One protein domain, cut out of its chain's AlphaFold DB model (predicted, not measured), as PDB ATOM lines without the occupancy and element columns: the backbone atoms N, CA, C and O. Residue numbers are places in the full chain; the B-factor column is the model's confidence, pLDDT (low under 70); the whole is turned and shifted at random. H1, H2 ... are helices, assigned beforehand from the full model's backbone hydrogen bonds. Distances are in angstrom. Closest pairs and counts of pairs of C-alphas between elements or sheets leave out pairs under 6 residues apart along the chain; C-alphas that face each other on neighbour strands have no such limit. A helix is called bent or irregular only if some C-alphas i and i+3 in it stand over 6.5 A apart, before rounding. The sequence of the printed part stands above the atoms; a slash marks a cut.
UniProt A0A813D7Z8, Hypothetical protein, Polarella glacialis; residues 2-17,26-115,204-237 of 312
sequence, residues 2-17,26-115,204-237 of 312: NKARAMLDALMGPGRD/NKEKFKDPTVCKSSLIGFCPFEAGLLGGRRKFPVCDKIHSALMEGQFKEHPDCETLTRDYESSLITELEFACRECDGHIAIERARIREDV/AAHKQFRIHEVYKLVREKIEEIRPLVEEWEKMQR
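AT A GLANCE: This is residues 2 to 17, 26 to 115 and 204 to 237 of the 312 residues of the protein "Hypothetical protein" of Polarella glacialis (UniProt A0A813D7Z8). Look for one long helix, H5, crossed at a steep tilt in its first half by the bent helix H7, with a loose group of short helices beside its first part: H3 packs on residues 85 to 89 of H5, H4 packs on H3, H2 packs on H4, and H1 meets H4 only at their ends. The last residues of H5, 104 to 115, stick out as a free arm, and a long unnamed stretch, residues 41 to 65, runs through the body between H3 and H4. The printed part has 140 residues with seven named helices, H1 to H7 in order, and no named strand: its class is all helix, with mostly crossed packing. It is loose, with a radius of gyration of the C-alphas of 17.8 A, and flat, spanning 61 by 45 by 25 A.

IN THESE COORDINATES: Find C-alpha 3 at (114.340, 234.125, 266.248); H1 runs from there to residue 12, 13.9 A. After a cut come H2, residues 26 to 31, irregular with C-alphas 27 and 30 7.9 A apart, and H3, residues 37 to 40. H4 holds residues 66 to 74, 12.9 A. H5 begins at C-alpha 78 and runs 53.6 A to C-alpha 115 at (88.374, 250.604, 226.617). Beyond the second cut lies H6, residues 204 to 207. H7, residues 210 to 237, was assigned as one helix by its hydrogen bonds but is bent, with C-alphas 224 and 227 6.8 A apart; its arms are H7a, residues 210 to 224, 21.0 A, and H7b, residues 227 to 237, 15.2 A, ending at C-alpha 237 at (128.799, 221.383, 224.611).

HOW THE PARTS SIT: Start at H1: it and H4 only just touch, only at their ends, with 3 pairs of C-alphas within 8 A, the closest those of Met 12 and Leu 67, 6.7 A. H2 touches H4 about perpendicular, at 83 degrees, closest at the C-alphas of Phe 30 and Met 68, 6.0 A. H3 touches H4 at the C-alphas of Leu 40 and Glu 69, 4.8 A. H5 touches H3 with residues 85 to 89 alone, closest at Ser 38 and Leu 89, C-alphas 5.7 A apart. H7a touches residues 90 to 97 of H5 at a steep tilt of 50 degrees, opposite ways, closest at the C-alphas of Ile 90 and Ile 222, 6.5 A. H7b touches residues 83 to 87 of H5 at a steep tilt of 59 degrees, opposite ways, closest at the C-alphas of Ser 87 and Val 229, 5.8 A. H6 is close to but not clearly touching H7a, with the C-alphas of Lys 207 and Glu 213 7.2 A apart. In H1, H4, H7a and H7b every O i to N i+4 pair is within hydrogen-bond range; H5 has 33 of 34, H2 has 0 of 2 but 1 of 3 O i to N i+3 pairs, and H3 and H6 are too short for an O i to N i+4 pair.

THE WHOLE: The two C-alphas farthest apart are those of Asp 17 and Val 115, 61.6 A. Residues 18 to 25 are not printed, a gap of 11.2 A between C-alphas 17 and 26, nor are residues 116 to 203, a gap of 24.3 A between C-alphas 115 and 204. The link from H3 to H4 is long, with 25 residues. Mean pLDDT of the printed part is 71.8, and 55 residues are under 70, among them 2 to 17, 26 to 34 and 48 to 58.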
ATOM      1  N   ASN A   2     113.742 230.500 268.613       56.72
ATOM      2  CA  ASN A   2     114.574 230.409 267.389       56.72
ATOM      3  C   ASN A   2     114.778 231.715 266.590       56.72
ATOM      4  O   ASN A   2     115.498 231.696 265.602       56.72
ATOM      5  N   LYS A   3     114.186 232.853 266.990       59.28
ATOM      6  CA  LYS A   3     114.340 234.125 266.248       59.28
ATOM      7  C   LYS A   3     115.754 234.705 266.355       59.28
ATOM      8  O   LYS A   3     116.298 235.151 265.356       59.28
ATOM      9  N   ALA A   4     116.363 234.640 267.541       60.28
ATOM     10  CA  ALA A   4     117.745 235.078 267.743       60.28
ATOM     11  C   ALA A   4     118.739 234.172 267.000       60.28
ATOM     12  O   ALA A   4     119.675 234.668 266.391       60.28
ATOM     13  N   ARG A   5     118.492 232.855 266.978       61.81
ATOM     14  CA  ARG A   5     119.292 231.904 266.198       61.81
ATOM     15  C   ARG A   5     119.156 232.142 264.694       61.81
ATOM     16  O   ARG A   5     120.171 232.263 264.038       61.81
ATOM     17  N   ALA A   6     117.943 232.326 264.173       62.00
ATOM     18  CA  ALA A   6     117.727 232.645 262.760       62.00
ATOM     19  C   ALA A   6     118.345 233.995 262.348       62.00
ATOM     20  O   ALA A   6     118.897 234.106 261.262       62.00
ATOM     21  N   MET A   7     118.304 235.006 263.222       62.28
ATOM     22  CA  MET A   7     118.962 236.297 262.980       62.28
ATOM     23  C   MET A   7     120.492 236.172 262.990       62.28
ATOM     24  O   MET A   7     121.165 236.792 262.174       62.28
ATOM     25  N   LEU A   8     121.043 235.355 263.890       61.16
ATOM     26  CA  LEU A   8     122.484 235.116 263.979       61.16
ATOM     27  C   LEU A   8     122.986 234.185 262.869       61.16
ATOM     28  O   LEU A   8     124.084 234.404 262.385       61.16
ATOM     29  N   ASP A   9     122.189 233.218 262.422       65.12
ATOM     30  CA  ASP A   9     122.486 232.362 261.267       65.12
ATOM     31  C   ASP A   9     122.366 233.156 259.949       65.12
ATOM     32  O   ASP A   9     123.137 232.927 259.023       65.12
ATOM     33  N   ALA A  10     121.467 234.146 259.872       61.84
ATOM     34  CA  ALA A  10     121.428 235.106 258.765       61.84
ATOM     35  C   ALA A  10     122.645 236.050 258.755       61.84
ATOM     36  O   ALA A  10     123.066 236.499 257.694       61.84
ATOM     37  N   LEU A  11     123.232 236.337 259.922       60.88
ATOM     38  CA  LEU A  11     124.400 237.212 260.039       60.88
ATOM     39  C   LEU A  11     125.734 236.458 259.893       60.88
ATOM     40  O   LEU A  11     126.676 237.000 259.327       60.88
ATOM     41  N   MET A  12     125.816 235.224 260.398       59.31
ATOM     42  CA  MET A  12     127.061 234.459 260.586       59.31
ATOM     43  C   MET A  12     127.082 233.099 259.866       59.31
ATOM     44  O   MET A  12     128.070 232.369 259.971       59.31
ATOM     45  N   GLY A  13     126.014 232.755 259.141       58.16
ATOM     46  CA  GLY A  13     125.835 231.466 258.476       58.16
ATOM     47  C   GLY A  13     125.343 230.357 259.421       58.16
ATOM     48  O   GLY A  13     125.531 230.433 260.639       58.16
ATOM     49  N   PRO A  14     124.717 229.296 258.882       53.03
ATOM     50  CA  PRO A  14     124.227 228.184 259.689       53.03
ATOM     51  C   PRO A  14     125.381 227.405 260.358       53.03
ATOM     52  O   PRO A  14     126.502 227.308 259.847       53.03
ATOM     53  N   GLY A  15     125.113 226.840 261.542       52.41
ATOM     54  CA  GLY A  15     126.047 225.941 262.241       52.41
ATOM     55  C   GLY A  15     127.114 226.634 263.097       52.41
ATOM     56  O   GLY A  15     128.233 226.136 263.201       52.41
ATOM     57  N   ARG A  16     126.801 227.784 263.708       55.75
ATOM     58  CA  ARG A  16     127.700 228.471 264.659       55.75
ATOM     59  C   ARG A  16     128.019 227.641 265.916       55.75
ATOM     60  O   ARG A  16     129.099 227.791 266.475       55.75
ATOM     61  N   ASP A  17     127.111 226.763 266.336       51.69
ATOM     62  CA  ASP A  17     127.198 226.050 267.621       51.69
ATOM     63  C   ASP A  17     127.939 224.692 267.550       51.69
ATOM     64  O   ASP A  17     127.860 223.903 268.491       51.69
ATOM     65  N   ASN A  26     133.911 223.169 258.154       45.97
ATOM     66  CA  ASN A  26     133.285 224.492 258.294       45.97
ATOM     67  C   ASN A  26     133.814 225.579 257.334       45.97
ATOM     68  O   ASN A  26     133.287 226.691 257.347       45.97
ATOM     69  N   LYS A  27     134.838 225.298 256.518       48.44
ATOM     70  CA  LYS A  27     135.294 226.211 255.452       48.44
ATOM     71  C   LYS A  27     134.395 226.175 254.211       48.44
ATOM     72  O   LYS A  27     134.451 227.094 253.406       48.44
ATOM     73  N   GLU A  28     133.551 225.152 254.068       52.06
ATOM     74  CA  GLU A  28     132.700 224.944 252.890       52.06
ATOM     75  C   GLU A  28     131.221 225.272 253.130       52.06
ATOM     76  O   GLU A  28     130.358 224.827 252.377       52.06
ATOM     77  N   LYS A  29     130.902 226.090 254.141       56.16
ATOM     78  CA  LYS A  29     129.517 226.515 254.432       56.16
ATOM     79  C   LYS A  29     128.826 227.188 253.233       56.16
ATOM     80  O   LYS A  29     127.608 227.307 253.202       56.16
ATOM     81  N   PHE A  30     129.590 227.646 252.235       58.16
ATOM     82  CA  PHE A  30     129.071 228.253 251.004       58.16
ATOM     83  C   PHE A  30     128.484 227.226 250.026       58.16
ATOM     84  O   PHE A  30     127.697 227.595 249.156       58.16
ATOM     85  N   LYS A  31     128.846 225.941 250.156       59.06
ATOM     86  CA  LYS A  31     128.337 224.851 249.308       59.06
ATOM     87  C   LYS A  31     127.014 224.276 249.817       59.06
ATOM     88  O   LYS A  31     126.401 223.470 249.111       59.06
ATOM     89  N   ASP A  32     126.566 224.678 251.006       65.06
ATOM     90  CA  ASP A  32     125.331 224.166 251.585       65.06
ATOM     91  C   ASP A  32     124.110 224.561 250.733       65.06
ATOM     92  O   ASP A  32     123.969 225.719 250.329       65.06
ATOM     93  N   PRO A  33     123.165 223.633 250.484       66.56
ATOM     94  CA  PRO A  33     121.972 223.901 249.676       66.56
ATOM     95  C   PRO A  33     121.012 224.917 250.322       66.56
ATOM     96  O   PRO A  33     120.064 225.366 249.680       66.56
ATOM     97  N   THR A  34     121.241 225.258 251.592       68.25
ATOM     98  CA  THR A  34     120.501 226.258 252.369       68.25
ATOM     99  C   THR A  34     120.972 227.691 252.102       68.25
ATOM    100  O   THR A  34     120.245 228.636 252.417       68.25
ATOM    101  N   VAL A  35     122.157 227.872 251.508       70.81
ATOM    102  CA  VAL A  35     122.702 229.181 251.130       70.81
ATOM    103  C   VAL A  35     122.237 229.547 249.723       70.81
ATOM    104  O   VAL A  35     122.174 228.718 248.810       70.81
ATOM    105  N   CYS A  36     121.868 230.813 249.534       72.56
ATOM    106  CA  CYS A  36     121.439 231.284 248.230       72.56
ATOM    107  C   CYS A  36     122.642 231.466 247.304       72.56
ATOM    108  O   CYS A  36     123.402 232.420 247.441       72.56
ATOM    109  N   LYS A  37     122.770 230.582 246.315       76.62
ATOM    110  CA  LYS A  37     123.796 230.664 245.263       76.62
ATOM    111  C   LYS A  37     123.772 232.013 244.530       76.62
ATOM    112  O   LYS A  37     124.817 232.594 244.276       76.62
ATOM    113  N   SER A  38     122.575 232.542 244.286       73.50
ATOM    114  CA  SER A  38     122.340 233.844 243.654       73.50
ATOM    115  C   SER A  38     122.859 235.009 244.519       73.50
ATOM    116  O   SER A  38     123.434 235.962 244.003       73.50
ATOM    117  N   SER A  39     122.761 234.902 245.853       73.50
ATOM    118  CA  SER A  39     123.370 235.876 246.777       73.50
ATOM    119  C   SER A  39     124.895 235.810 246.765       73.50
ATOM    120  O   SER A  39     125.522 236.847 246.883       73.50
ATOM    121  N   LEU A  40     125.511 234.637 246.563       72.50
ATOM    122  CA  LEU A  40     126.980 234.520 246.512       72.50
ATOM    123  C   LEU A  40     127.602 235.286 245.332       72.50
ATOM    124  O   LEU A  40     128.727 235.768 245.440       72.50
ATOM    125  N   ILE A  41     126.855 235.441 244.234       70.38
ATOM    126  CA  ILE A  41     127.235 236.272 243.076       70.38
ATOM    127  C   ILE A  41     126.966 237.768 243.342       70.38
ATOM    128  O   ILE A  41     127.407 238.638 242.593       70.38
ATOM    129  N   GLY A  42     126.276 238.092 244.440       69.38
ATOM    130  CA  GLY A  42     125.925 239.454 244.839       69.38
ATOM    131  C   GLY A  42     124.587 239.945 244.282       69.38
ATOM    132  O   GLY A  42     124.306 241.140 244.363       69.38
ATOM    133  N   PHE A  43     123.755 239.065 243.707       71.94
ATOM    134  CA  PHE A  43     122.428 239.449 243.221       71.94
ATOM    135  C   PHE A  43     121.397 238.324 243.367       71.94
ATOM    136  O   PHE A  43     121.345 237.391 242.566       71.94
ATOM    137  N   CYS A  44     120.518 238.434 244.366       76.81
ATOM    138  CA  CYS A  44     119.366 237.546 244.485       76.81
ATOM    139  C   CYS A  44     118.082 238.250 244.010       76.81
ATOM    140  O   CYS A  44     117.653 239.218 244.644       76.81
ATOM    141  N   PRO A  45     117.396 237.743 242.967       70.81
ATOM    142  CA  PRO A  45     116.130 238.329 242.529       70.81
ATOM    143  C   PRO A  45     115.053 238.266 243.623       70.81
ATOM    144  O   PRO A  45     114.272 239.201 243.770       70.81
ATOM    145  N   PHE A  46     115.036 237.207 244.438       72.00
ATOM    146  CA  PHE A  46     114.000 236.941 245.447       72.00
ATOM    147  C   PHE A  46     114.296 237.520 246.837       72.00
ATOM    148  O   PHE A  46     113.596 237.210 247.804       72.00
ATOM    149  N   GLU A  47     115.333 238.340 246.984       73.88
ATOM    150  CA  GLU A  47     115.609 238.998 248.256       73.88
ATOM    151  C   GLU A  47     114.453 239.924 248.660       73.88
ATOM    152  O   GLU A  47     113.861 240.600 247.816       73.88
ATOM    153  N   ALA A  48     114.140 239.981 249.960       61.94
ATOM    154  CA  ALA A  48     113.067 240.817 250.510       61.94
ATOM    155  C   ALA A  48     113.213 242.315 250.161       61.94
ATOM    156  O   ALA A  48     112.237 243.064 250.153       61.94
ATOM    157  N   GLY A  49     114.441 242.764 249.880       61.34
ATOM    158  CA  GLY A  49     114.744 244.115 249.416       61.34
ATOM    159  C   GLY A  49     114.578 244.339 247.905       61.34
ATOM    160  O   GLY A  49     114.603 245.490 247.469       61.34
ATOM    161  N   LEU A  50     114.412 243.285 247.107       68.44
ATOM    162  CA  LEU A  50     114.241 243.360 245.656       68.44
ATOM    163  C   LEU A  50     112.823 242.919 245.265       68.44
ATOM    164  O   LEU A  50     111.877 243.692 245.444       68.44
ATOM    165  N   LEU A  51     112.659 241.701 244.734       64.88
ATOM    166  CA  LEU A  51     111.358 241.172 244.303       64.88
ATOM    167  C   LEU A  51     110.654 240.368 245.401       64.88
ATOM    168  O   LEU A  51     109.442 240.164 245.326       64.88
ATOM    169  N   GLY A  52     111.392 239.917 246.419       55.91
ATOM    170  CA  GLY A  52     110.861 239.099 247.502       55.91
ATOM    171  C   GLY A  52     109.783 239.840 248.288       55.91
ATOM    172  O   GLY A  52     110.023 240.912 248.839       55.91
ATOM    173  N   GLY A  53     108.577 239.271 248.348       54.78
ATOM    174  CA  GLY A  53     107.457 239.845 249.098       54.78
ATOM    175  C   GLY A  53     106.676 240.935 248.357       54.78
ATOM    176  O   GLY A  53     105.750 241.511 248.931       54.78
ATOM    177  N   ARG A  54     106.990 241.209 247.082       60.38
ATOM    178  CA  ARG A  54     106.164 242.054 246.209       60.38
ATOM    179  C   ARG A  54     105.545 241.208 245.096       60.38
ATOM    180  O   ARG A  54     106.214 240.416 244.439       60.38
ATOM    181  N   ARG A  55     104.246 241.420 244.848       64.25
ATOM    182  CA  ARG A  55     103.436 240.681 243.858       64.25
ATOM    183  C   ARG A  55     103.332 239.186 244.189       64.25
ATOM    184  O   ARG A  55     102.850 238.850 245.261       64.25
ATOM    185  N   LYS A  56     103.714 238.307 243.255       60.06
ATOM    186  CA  LYS A  56     103.582 236.845 243.349       60.06
ATOM    187  C   LYS A  56     104.853 236.140 243.830       60.06
ATOM    188  O   LYS A  56     104.830 234.922 243.984       60.06
ATOM    189  N   PHE A  57     105.950 236.866 244.040       66.94
ATOM    190  CA  PHE A  57     107.219 236.243 244.401       66.94
ATOM    191  C   PHE A  57     107.317 236.028 245.914       66.94
ATOM    192  O   PHE A  57     107.230 237.002 246.675       66.94
ATOM    193  N   PRO A  58     107.510 234.777 246.375       66.56
ATOM    194  CA  PRO A  58     107.832 234.532 247.769       66.56
ATOM    195  C   PRO A  58     109.189 235.159 248.098       66.56
ATOM    196  O   PRO A  58     110.052 235.326 247.233       66.56
ATOM    197  N   VAL A  59     109.363 235.532 249.362       73.00
ATOM    198  CA  VAL A  59     110.678 235.926 249.872       73.00
ATOM    199  C   VAL A  59     111.603 234.713 249.774       73.00
ATOM    200  O   VAL A  59     111.158 233.591 249.998       73.00
ATOM    201  N   CYS A  60     112.869 234.922 249.413       73.44
ATOM    202  CA  CYS A  60     113.837 233.833 249.371       73.44
ATOM    203  C   CYS A  60     113.925 233.137 250.739       73.44
ATOM    204  O   CYS A  60     114.240 233.775 251.742       73.44
ATOM    205  N   ASP A  61     113.690 231.825 250.761       68.12
ATOM    206  CA  ASP A  61     113.823 230.992 251.964       68.12
ATOM    207  C   ASP A  61     115.290 230.639 252.284       68.12
ATOM    208  O   ASP A  61     115.584 229.997 253.294       68.12
ATOM    209  N   LYS A  62     116.218 231.014 251.395       76.94
ATOM    210  CA  LYS A  62     117.647 230.702 251.492       76.94
ATOM    211  C   LYS A  62     118.389 231.819 252.223       76.94
ATOM    212  O   LYS A  62     117.990 232.980 252.202       76.94
ATOM    213  N   ILE A  63     119.500 231.464 252.859       74.62
ATOM    214  CA  ILE A  63     120.275 232.396 253.681       74.62
ATOM    215  C   ILE A  63     121.071 233.347 252.776       74.62
ATOM    216  O   ILE A  63     121.861 232.900 251.940       74.62
ATOM    217  N   HIS A  64     120.865 234.652 252.969       70.38
ATOM    218  CA  HIS A  64     121.651 235.742 252.385       70.38
ATOM    219  C   HIS A  64     122.568 236.287 253.472       70.38
ATOM    220  O   HIS A  64     122.092 236.874 254.440       70.38
ATOM    221  N   SER A  65     123.870 236.046 253.361       70.00
ATOM    222  CA  SER A  65     124.831 236.512 254.360       70.00
ATOM    223  C   SER A  65     126.087 237.026 253.667       70.00
ATOM    224  O   SER A  65     126.766 236.289 252.956       70.00
ATOM    225  N   ALA A  66     126.409 238.299 253.905       67.44
ATOM    226  CA  ALA A  66     127.546 238.988 253.287       67.44
ATOM    227  C   ALA A  66     128.907 238.360 253.649       67.44
ATOM    228  O   ALA A  66     129.875 238.468 252.900       67.44
ATOM    229  N   LEU A  67     128.992 237.652 254.782       67.62
ATOM    230  CA  LEU A  67     130.201 236.914 255.161       67.62
ATOM    231  C   LEU A  67     130.487 235.744 254.215       67.62
ATOM    232  O   LEU A  67     131.647 235.446 253.937       67.62
ATOM    233  N   MET A  68     129.442 235.111 253.687       67.69
ATOM    234  CA  MET A  68     129.573 233.979 252.772       67.69
ATOM    235  C   MET A  68     129.996 234.436 251.376       67.69
ATOM    236  O   MET A  68     130.753 233.737 250.711       67.69
ATOM    237  N   GLU A  69     129.591 235.639 250.966       66.44
ATOM    238  CA  GLU A  69     130.106 236.302 249.759       66.44
ATOM    239  C   GLU A  69     131.608 236.601 249.877       66.44
ATOM    240  O   GLU A  69     132.356 236.409 248.919       66.44
ATOM    241  N   GLY A  70     132.067 237.031 251.058       67.06
ATOM    242  CA  GLY A  70     133.492 237.225 251.344       67.06
ATOM    243  C   GLY A  70     134.284 235.918 251.253       67.06
ATOM    244  O   GLY A  70     135.271 235.842 250.526       67.06
ATOM    245  N   GLN A  71     133.796 234.859 251.904       67.69
ATOM    246  CA  GLN A  71     134.426 233.532 251.863       67.69
ATOM    247  C   GLN A  71     134.445 232.923 250.456       67.69
ATOM    248  O   GLN A  71     135.395 232.234 250.093       67.69
ATOM    249  N   PHE A  72     133.413 233.185 249.650       67.00
ATOM    250  CA  PHE A  72     133.346 232.726 248.266       67.00
ATOM    251  C   PHE A  72     134.395 233.413 247.378       67.00
ATOM    252  O   PHE A  72     135.063 232.743 246.594       67.00
ATOM    253  N   LYS A  73     134.603 234.725 247.550       69.44
ATOM    254  CA  LYS A  73     135.631 235.491 246.818       69.44
ATOM    255  C   LYS A  73     137.057 235.066 247.164       69.44
ATOM    256  O   LYS A  73     137.941 235.165 246.320       69.44
ATOM    257  N   GLU A  74     137.278 234.589 248.385       70.88
ATOM    258  CA  GLU A  74     138.580 234.099 248.850       70.88
ATOM    259  C   GLU A  74     138.884 232.654 248.405       70.88
ATOM    260  O   GLU A  74     140.027 232.204 248.519       70.88
ATOM    261  N   HIS A  75     137.898 231.906 247.892       65.38
ATOM    262  CA  HIS A  75     138.079 230.498 247.542       65.38
ATOM    263  C   HIS A  75     138.698 230.312 246.135       65.38
ATOM    264  O   HIS A  75     138.236 230.922 245.173       65.38
ATOM    265  N   PRO A  76     139.686 229.411 245.954       57.69
ATOM    266  CA  PRO A  76     140.356 229.185 244.664       57.69
ATOM    267  C   PRO A  76     139.451 228.585 243.569       57.69
ATOM    268  O   PRO A  76     139.695 228.799 242.388       57.69
ATOM    269  N   ASP A  77     138.375 227.885 243.947       61.56
ATOM    270  CA  ASP A  77     137.361 227.347 243.014       61.56
ATOM    271  C   ASP A  77     136.269 228.366 242.625       61.56
ATOM    272  O   ASP A  77     135.237 228.000 242.056       61.56
ATOM    273  N   CYS A  78     136.468 229.649 242.945       61.50
ATOM    274  CA  CYS A  78     135.514 230.712 242.644       61.50
ATOM    275  C   CYS A  78     135.155 230.742 241.152       61.50
ATOM    276  O   CYS A  78     133.983 230.844 240.820       61.50
ATOM    277  N   GLU A  79     136.100 230.541 240.231       62.84
ATOM    278  CA  GLU A  79     135.808 230.641 238.794       62.84
ATOM    279  C   GLU A  79     134.894 229.536 238.247       62.84
ATOM    280  O   GLU A  79     134.135 229.767 237.307       62.84
ATOM    281  N   THR A  80     134.971 228.313 238.774       67.94
ATOM    282  CA  THR A  80     134.134 227.201 238.296       67.94
ATOM    283  C   THR A  80     132.744 227.272 238.910       67.94
ATOM    284  O   THR A  80     131.751 227.144 238.197       67.94
ATOM    285  N   LEU A  81     132.672 227.563 240.209       67.94
ATOM    286  CA  LEU A  81     131.414 227.698 240.932       67.94
ATOM    287  C   LEU A  81     130.650 228.965 240.539       67.94
ATOM    288  O   LEU A  81     129.432 228.907 240.413       67.94
ATOM    289  N   THR A  82     131.344 230.078 240.276       70.12
ATOM    290  CA  THR A  82     130.722 231.321 239.788       70.12
ATOM    291  C   THR A  82     129.978 231.058 238.487       70.12
ATOM    292  O   THR A  82     128.817 231.421 238.385       70.12
ATOM    293  N   ARG A  83     130.572 230.310 237.550       72.69
ATOM    294  CA  ARG A  83     129.935 229.975 236.264       72.69
ATOM    295  C   ARG A  83     128.691 229.087 236.423       72.69
ATOM    296  O   ARG A  83     127.659 229.322 235.791       72.69
ATOM    297  N   ASP A  84     128.751 228.086 237.301       74.19
ATOM    298  CA  ASP A  84     127.594 227.226 237.603       74.19
ATOM    299  C   ASP A  84     126.472 228.004 238.321       74.19
ATOM    300  O   ASP A  84     125.277 227.755 238.121       74.19
ATOM    301  N   TYR A  85     126.839 228.967 239.163       76.62
ATOM    302  CA  TYR A  85     125.883 229.836 239.835       76.62
ATOM    303  C   TYR A  85     125.317 230.904 238.888       76.62
ATOM    304  O   TYR A  85     124.132 231.207 238.990       76.62
ATOM    305  N   GLU A  86     126.098 231.415 237.934       77.94
ATOM    306  CA  GLU A  86     125.677 232.397 236.924       77.94
ATOM    307  C   GLU A  86     124.637 231.799 235.978       77.94
ATOM    308  O   GLU A  86     123.598 232.411 235.735       77.94
ATOM    309  N   SER A  87     124.846 230.564 235.513       78.00
ATOM    310  CA  SER A  87     123.852 229.852 234.692       78.00
ATOM    311  C   SER A  87     122.533 229.614 235.442       78.00
ATOM    312  O   SER A  87     121.439 229.806 234.896       78.00
ATOM    313  N   SER A  88     122.619 229.263 236.729       81.19
ATOM    314  CA  SER A  88     121.446 229.132 237.602       81.19
ATOM    315  C   SER A  88     120.744 230.482 237.802       81.19
ATOM    316  O   SER A  88     119.517 230.554 237.732       81.19
ATOM    317  N   LEU A  89     121.519 231.553 237.998       81.19
ATOM    318  CA  LEU A  89     121.023 232.912 238.187       81.19
ATOM    319  C   LEU A  89     120.282 233.411 236.945       81.19
ATOM    320  O   LEU A  89     119.164 233.891 237.090       81.19
ATOM    321  N   ILE A  90     120.828 233.244 235.735       83.38
ATOM    322  CA  ILE A  90     120.123 233.622 234.496       83.38
ATOM    323  C   ILE A  90     118.754 232.964 234.431       83.38
ATOM    324  O   ILE A  90     117.769 233.634 234.145       83.38
ATOM    325  N   THR A  91     118.674 231.667 234.724       84.19
ATOM    326  CA  THR A  91     117.400 230.944 234.666       84.19
ATOM    327  C   THR A  91     116.375 231.545 235.639       84.19
ATOM    328  O   THR A  91     115.202 231.703 235.294       84.19
ATOM    329  N   GLU A  92     116.813 231.929 236.844       82.06
ATOM    330  CA  GLU A  92     115.974 232.617 237.834       82.06
ATOM    331  C   GLU A  92     115.581 234.044 237.385       82.06
ATOM    332  O   GLU A  92     114.427 234.444 237.562       82.06
ATOM    333  N   LEU A  93     116.497 234.798 236.766       82.44
ATOM    334  CA  LEU A  93     116.244 236.150 236.248       82.44
ATOM    335  C   LEU A  93     115.300 236.140 235.039       82.44
ATOM    336  O   LEU A  93     114.371 236.943 234.977       82.44
ATOM    337  N   GLU A  94     115.473 235.198 234.113       85.25
ATOM    338  CA  GLU A  94     114.563 235.000 232.988       85.25
ATOM    339  C   GLU A  94     113.158 234.641 233.465       85.25
ATOM    340  O   GLU A  94     112.176 235.152 232.926       85.25
ATOM    341  N   PHE A  95     113.039 233.785 234.484       85.44
ATOM    342  CA  PHE A  95     111.747 233.480 235.092       85.44
ATOM    343  C   PHE A  95     111.099 234.742 235.672       85.44
ATOM    344  O   PHE A  95     109.926 235.010 235.403       85.44
ATOM    345  N   ALA A  96     111.869 235.558 236.398       82.69
ATOM    346  CA  ALA A  96     111.381 236.823 236.929       82.69
ATOM    347  C   ALA A  96     110.906 237.770 235.812       82.69
ATOM    348  O   ALA A  96     109.819 238.337 235.926       82.69
ATOM    349  N   CYS A  97     111.655 237.902 234.713       83.94
ATOM    350  CA  CYS A  97     111.256 238.715 233.562       83.94
ATOM    351  C   CYS A  97     109.993 238.187 232.874       83.94
ATOM    352  O   CYS A  97     109.077 238.967 232.624       83.94
ATOM    353  N   ARG A  98     109.885 236.874 232.645       86.00
ATOM    354  CA  ARG A  98     108.707 236.261 232.004       86.00
ATOM    355  C   ARG A  98     107.426 236.491 232.798       86.00
ATOM    356  O   ARG A  98     106.395 236.814 232.213       86.00
ATOM    357  N   GLU A  99     107.482 236.363 234.121       84.06
ATOM    358  CA  GLU A  99     106.335 236.675 234.981       84.06
ATOM    359  C   GLU A  99     105.947 238.156 234.875       84.06
ATOM    360  O   GLU A  99     104.763 238.493 234.865       84.06
ATOM    361  N   CYS A 100     106.922 239.056 234.737       81.06
ATOM    362  CA  CYS A 100     106.658 240.487 234.578       81.06
ATOM    363  C   CYS A 100     106.034 240.817 233.239       81.06
ATOM    364  O   CYS A 100     105.057 241.558 233.204       81.06
ATOM    365  N   ASP A 101     106.546 240.230 232.165       85.00
ATOM    366  CA  ASP A 101     105.999 240.397 230.824       85.00
ATOM    367  C   ASP A 101     104.591 239.795 230.732       85.00
ATOM    368  O   ASP A 101     103.695 240.391 230.132       85.00
ATOM    369  N   GLY A 102     104.347 238.668 231.410       84.31
ATOM    370  CA  GLY A 102     103.012 238.096 231.577       84.31
ATOM    371  C   GLY A 102     102.064 239.045 232.314       84.31
ATOM    372  O   GLY A 102     100.933 239.260 231.878       84.31
ATOM    373  N   HIS A 103     102.531 239.676 233.391       80.00
ATOM    374  CA  HIS A 103     101.769 240.701 234.102       80.00
ATOM    375  C   HIS A 103     101.500 241.942 233.241       80.00
ATOM    376  O   HIS A 103     100.366 242.414 233.205       80.00
ATOM    377  N   ILE A 104     102.496 242.425 232.493       83.06
ATOM    378  CA  ILE A 104     102.343 243.525 231.533       83.06
ATOM    379  C   ILE A 104     101.287 243.164 230.486       83.06
ATOM    380  O   ILE A 104     100.434 243.988 230.166       83.06
ATOM    381  N   ALA A 105     101.301 241.936 229.966       83.94
ATOM    382  CA  ALA A 105     100.328 241.477 228.983       83.94
ATOM    383  C   ALA A 105      98.902 241.427 229.551       83.94
ATOM    384  O   ALA A 105      97.967 241.831 228.859       83.94
ATOM    385  N   ILE A 106      98.734 240.979 230.799       84.50
ATOM    386  CA  ILE A 106      97.433 240.948 231.483       84.50
ATOM    387  C   ILE A 106      96.912 242.365 231.720       84.50
ATOM    388  O   ILE A 106      95.772 242.645 231.363       84.50
ATOM    389  N   GLU A 107      97.727 243.270 232.265       79.69
ATOM    390  CA  GLU A 107      97.295 244.652 232.511       79.69
ATOM    391  C   GLU A 107      97.009 245.386 231.195       79.69
ATOM    392  O   GLU A 107      95.985 246.055 231.063       79.69
ATOM    393  N   ARG A 108      97.824 245.170 230.153       79.81
ATOM    394  CA  ARG A 108      97.529 245.670 228.800       79.81
ATOM    395  C   ARG A 108      96.216 245.113 228.256       79.81
ATOM    396  O   ARG A 108      95.479 245.839 227.593       79.81
ATOM    397  N   ALA A 109      95.925 243.833 228.487       80.62
ATOM    398  CA  ALA A 109      94.671 243.221 228.064       80.62
ATOM    399  C   ALA A 109      93.479 243.793 228.839       80.62
ATOM    400  O   ALA A 109      92.460 244.085 228.218       80.62
ATOM    401  N   ARG A 110      93.633 244.023 230.148       80.31
ATOM    402  CA  ARG A 110      92.631 244.661 231.002       80.31
ATOM    403  C   ARG A 110      92.315 246.075 230.531       80.31
ATOM    404  O   ARG A 110      91.154 246.360 230.286       80.31
ATOM    405  N   ILE A 111      93.324 246.913 230.294       75.12
ATOM    406  CA  ILE A 111      93.120 248.277 229.775       75.12
ATOM    407  C   ILE A 111      92.423 248.232 228.412       75.12
ATOM    408  O   ILE A 111      91.471 248.968 228.159       75.12
ATOM    409  N   ARG A 112      92.828 247.307 227.534       73.00
ATOM    410  CA  ARG A 112      92.183 247.120 226.227       73.00
ATOM    411  C   ARG A 112      90.728 246.652 226.356       73.00
ATOM    412  O   ARG A 112      89.892 247.018 225.532       73.00
ATOM    413  N   GLU A 113      90.422 245.830 227.355       72.94
ATOM    414  CA  GLU A 113      89.066 245.382 227.668       72.94
ATOM    415  C   GLU A 113      88.225 246.499 228.292       72.94
ATOM    416  O   GLU A 113      87.076 246.673 227.889       72.94
ATOM    417  N   ASP A 114      88.786 247.299 229.195       68.56
ATOM    418  CA  ASP A 114      88.119 248.443 229.813       68.56
ATOM    419  C   ASP A 114      87.757 249.500 228.760       68.56
ATOM    420  O   ASP A 114      86.618 249.967 228.735       68.56
ATOM    421  N   VAL A 115      88.651 249.766 227.801       66.12
ATOM    422  CA  VAL A 115      88.374 250.604 226.617       66.12
ATOM    423  C   VAL A 115      87.251 250.021 225.745       66.12
ATOM    424  O   VAL A 115      86.423 250.760 225.213       66.12
ATOM    425  N   ALA A 204     106.959 260.041 236.119       75.00
ATOM    426  CA  ALA A 204     108.060 260.483 236.970       75.00
ATOM    427  C   ALA A 204     108.017 259.788 238.339       75.00
ATOM    428  O   ALA A 204     109.019 259.218 238.777       75.00
ATOM    429  N   ALA A 205     106.838 259.750 238.968       76.94
ATOM    430  CA  ALA A 205     106.622 258.991 240.197       76.94
ATOM    431  C   ALA A 205     106.845 257.487 239.970       76.94
ATOM    432  O   ALA A 205     107.415 256.796 240.815       76.94
ATOM    433  N   HIS A 206     106.456 256.997 238.789       78.31
ATOM    434  CA  HIS A 206     106.616 255.611 238.401       78.31
ATOM    435  C   HIS A 206     108.092 255.173 238.377       78.31
ATOM    436  O   HIS A 206     108.452 254.148 238.964       78.31
ATOM    437  N   LYS A 207     108.955 255.973 237.745       75.19
ATOM    438  CA  LYS A 207     110.398 255.705 237.630       75.19
ATOM    439  C   LYS A 207     111.115 255.694 238.981       75.19
ATOM    440  O   LYS A 207     112.101 254.981 239.123       75.19
ATOM    441  N   GLN A 208     110.603 256.434 239.966       73.81
ATOM    442  CA  GLN A 208     111.147 256.473 241.325       73.81
ATOM    443  C   GLN A 208     110.674 255.294 242.195       73.81
ATOM    444  O   GLN A 208     111.157 255.097 243.313       73.81
ATOM    445  N   PHE A 209     109.730 254.470 241.725       78.31
ATOM    446  CA  PHE A 209     109.375 253.276 242.476       78.31
ATOM    447  C   PHE A 209     110.528 252.277 242.459       78.31
ATOM    448  O   PHE A 209     110.971 251.825 241.405       78.31
ATOM    449  N   ARG A 210     110.890 251.800 243.652       76.75
ATOM    450  CA  ARG A 210     111.866 250.718 243.876       76.75
ATOM    451  C   ARG A 210     111.645 249.493 242.980       76.75
ATOM    452  O   ARG A 210     112.588 248.803 242.633       76.75
ATOM    453  N   ILE A 211     110.398 249.215 242.592       77.56
ATOM    454  CA  ILE A 211     110.065 248.112 241.679       77.56
ATOM    455  C   ILE A 211     110.650 248.364 240.278       77.56
ATOM    456  O   ILE A 211     111.200 247.444 239.681       77.56
ATOM    457  N   HIS A 212     110.551 249.592 239.759       80.19
ATOM    458  CA  HIS A 212     111.115 249.961 238.461       80.19
ATOM    459  C   HIS A 212     112.643 249.874 238.478       80.19
ATOM    460  O   HIS A 212     113.228 249.262 237.589       80.19
ATOM    461  N   GLU A 213     113.277 250.415 239.519       82.00
ATOM    462  CA  GLU A 213     114.733 250.345 239.701       82.00
ATOM    463  C   GLU A 213     115.228 248.898 239.774       82.00
ATOM    464  O   GLU A 213     116.168 248.530 239.075       82.00
ATOM    465  N   VAL A 214     114.556 248.047 240.553       81.88
ATOM    466  CA  VAL A 214     114.907 246.627 240.671       81.88
ATOM    467  C   VAL A 214     114.789 245.914 239.324       81.88
ATOM    468  O   VAL A 214     115.717 245.212 238.939       81.88
ATOM    469  N   TYR A 215     113.698 246.101 238.572       80.62
ATOM    470  CA  TYR A 215     113.568 245.467 237.253       80.62
ATOM    471  C   TYR A 215     114.558 246.002 236.225       80.62
ATOM    472  O   TYR A 215     115.000 245.245 235.362       80.62
ATOM    473  N   LYS A 216     114.933 247.278 236.324       84.75
ATOM    474  CA  LYS A 216     115.995 247.849 235.502       84.75
ATOM    475  C   LYS A 216     117.330 247.154 235.782       84.75
ATOM    476  O   LYS A 216     117.948 246.661 234.846       84.75
ATOM    477  N   LEU A 217     117.696 247.011 237.057       83.25
ATOM    478  CA  LEU A 217     118.901 246.286 237.475       83.25
ATOM    479  C   LEU A 217     118.867 244.810 237.051       83.25
ATOM    480  O   LEU A 217     119.876 244.285 236.593       83.25
ATOM    481  N   VAL A 218     117.711 244.142 237.151       82.94
ATOM    482  CA  VAL A 218     117.536 242.758 236.670       82.94
ATOM    483  C   VAL A 218     117.820 242.663 235.170       82.94
ATOM    484  O   VAL A 218     118.532 241.758 234.748       82.94
ATOM    485  N   ARG A 219     117.290 243.589 234.362       83.00
ATOM    486  CA  ARG A 219     117.508 243.590 232.907       83.00
ATOM    487  C   ARG A 219     118.961 243.883 232.544       83.00
ATOM    488  O   ARG A 219     119.512 243.180 231.707       83.00
ATOM    489  N   GLU A 220     119.588 244.853 233.205       86.19
ATOM    490  CA  GLU A 220     121.021 245.141 233.039       86.19
ATOM    491  C   GLU A 220     121.873 243.909 233.386       86.19
ATOM    492  O   GLU A 220     122.744 243.520 232.611       86.19
ATOM    493  N   LYS A 221     121.558 243.209 234.485       81.31
ATOM    494  CA  LYS A 221     122.263 241.979 234.873       81.31
ATOM    495  C   LYS A 221     122.040 240.811 233.920       81.31
ATOM    496  O   LYS A 221     122.957 240.018 233.727       81.31
ATOM    497  N   ILE A 222     120.864 240.694 233.307       83.50
ATOM    498  CA  ILE A 222     120.640 239.694 232.255       83.50
ATOM    499  C   ILE A 222     121.555 239.981 231.064       83.50
ATOM    500  O   ILE A 222     122.222 239.064 230.602       83.50
ATOM    501  N   GLU A 223     121.628 241.226 230.597       83.88
ATOM    502  CA  GLU A 223     122.480 241.586 229.455       83.88
ATOM    503  C   GLU A 223     123.974 241.363 229.742       83.88
ATOM    504  O   GLU A 223     124.708 240.937 228.854       83.88
ATOM    505  N   GLU A 224     124.425 241.567 230.984       83.00
ATOM    506  CA  GLU A 224     125.809 241.287 231.390       83.00
ATOM    507  C   GLU A 224     126.134 239.784 231.446       83.00
ATOM    508  O   GLU A 224     127.187 239.358 230.971       83.00
ATOM    509  N   ILE A 225     125.253 238.966 232.033       79.75
ATOM    510  CA  ILE A 225     125.556 237.555 232.336       79.75
ATOM    511  C   ILE A 225     125.216 236.639 231.146       79.75
ATOM    512  O   ILE A 225     125.879 235.623 230.928       79.75
ATOM    513  N   ARG A 226     124.221 236.999 230.324       80.31
ATOM    514  CA  ARG A 226     123.776 236.222 229.153       80.31
ATOM    515  C   ARG A 226     124.889 235.828 228.177       80.31
ATOM    516  O   ARG A 226     124.957 234.638 227.865       80.31
ATOM    517  N   PRO A 227     125.766 236.737 227.706       79.62
ATOM    518  CA  PRO A 227     126.841 236.345 226.798       79.62
ATOM    519  C   PRO A 227     127.846 235.402 227.474       79.62
ATOM    520  O   PRO A 227     128.273 234.428 226.859       79.62
ATOM    521  N   LEU A 228     128.154 235.624 228.757       75.25
ATOM    522  CA  LEU A 228     129.109 234.805 229.512       75.25
ATOM    523  C   LEU A 228     128.627 233.356 229.665       75.25
ATOM    524  O   LEU A 228     129.394 232.410 229.473       75.25
ATOM    525  N   VAL A 229     127.341 233.174 229.970       75.38
ATOM    526  CA  VAL A 229     126.750 231.838 230.101       75.38
ATOM    527  C   VAL A 229     126.603 231.167 228.743       75.38
ATOM    528  O   VAL A 229     126.909 229.984 228.631       75.38
ATOM    529  N   GLU A 230     126.204 231.893 227.697       76.50
ATOM    530  CA  GLU A 230     126.066 231.314 226.357       76.50
ATOM    531  C   GLU A 230     127.415 230.824 225.801       76.50
ATOM    532  O   GLU A 230     127.506 229.726 225.243       76.50
ATOM    533  N   GLU A 231     128.483 231.602 225.978       77.25
ATOM    534  CA  GLU A 231     129.844 231.197 225.617       77.25
ATOM    535  C   GLU A 231     130.296 229.970 226.414       77.25
ATOM    536  O   GLU A 231     130.857 229.021 225.856       77.25
ATOM    537  N   TRP A 232     130.001 229.934 227.714       71.94
ATOM    538  CA  TRP A 232     130.338 228.794 228.555       71.94
ATOM    539  C   TRP A 232     129.556 227.527 228.186       71.94
ATOM    540  O   TRP A 232     130.146 226.447 228.089       71.94
ATOM    541  N   GLU A 233     128.254 227.630 227.926       75.00
ATOM    542  CA  GLU A 233     127.423 226.505 227.492       75.00
ATOM    543  C   GLU A 233     127.900 225.936 226.153       75.00
ATOM    544  O   GLU A 233     127.980 224.712 225.999       75.00
ATOM    545  N   LYS A 234     128.292 226.803 225.209       78.56
ATOM    546  CA  LYS A 234     128.916 226.397 223.940       78.56
ATOM    547  C   LYS A 234     130.215 225.634 224.186       78.56
ATOM    548  O   LYS A 234     130.351 224.503 223.722       78.56
ATOM    549  N   MET A 235     131.110 226.175 225.012       73.44
ATOM    550  CA  MET A 235     132.374 225.519 225.372       73.44
ATOM    551  C   MET A 235     132.162 224.160 226.064       73.44
ATOM    552  O   MET A 235     132.899 223.201 225.822       73.44
ATOM    553  N   GLN A 236     131.148 224.033 226.925       75.31
ATOM    554  CA  GLN A 236     130.799 222.762 227.571       75.31
ATOM    555  C   GLN A 236     130.209 221.753 226.589       75.31
ATOM    556  O   GLN A 236     130.498 220.554 226.672       75.31
ATOM    557  N   ARG A 237     129.379 222.219 225.657       78.19
ATOM    558  CA  ARG A 237     128.799 221.383 224.611       78.19
ATOM    559  C   ARG A 237     129.879 220.834 223.684       78.19
ATOM    560  O   ARG A 237     129.914 219.625 223.474       78.19
TER     561      ARG A 237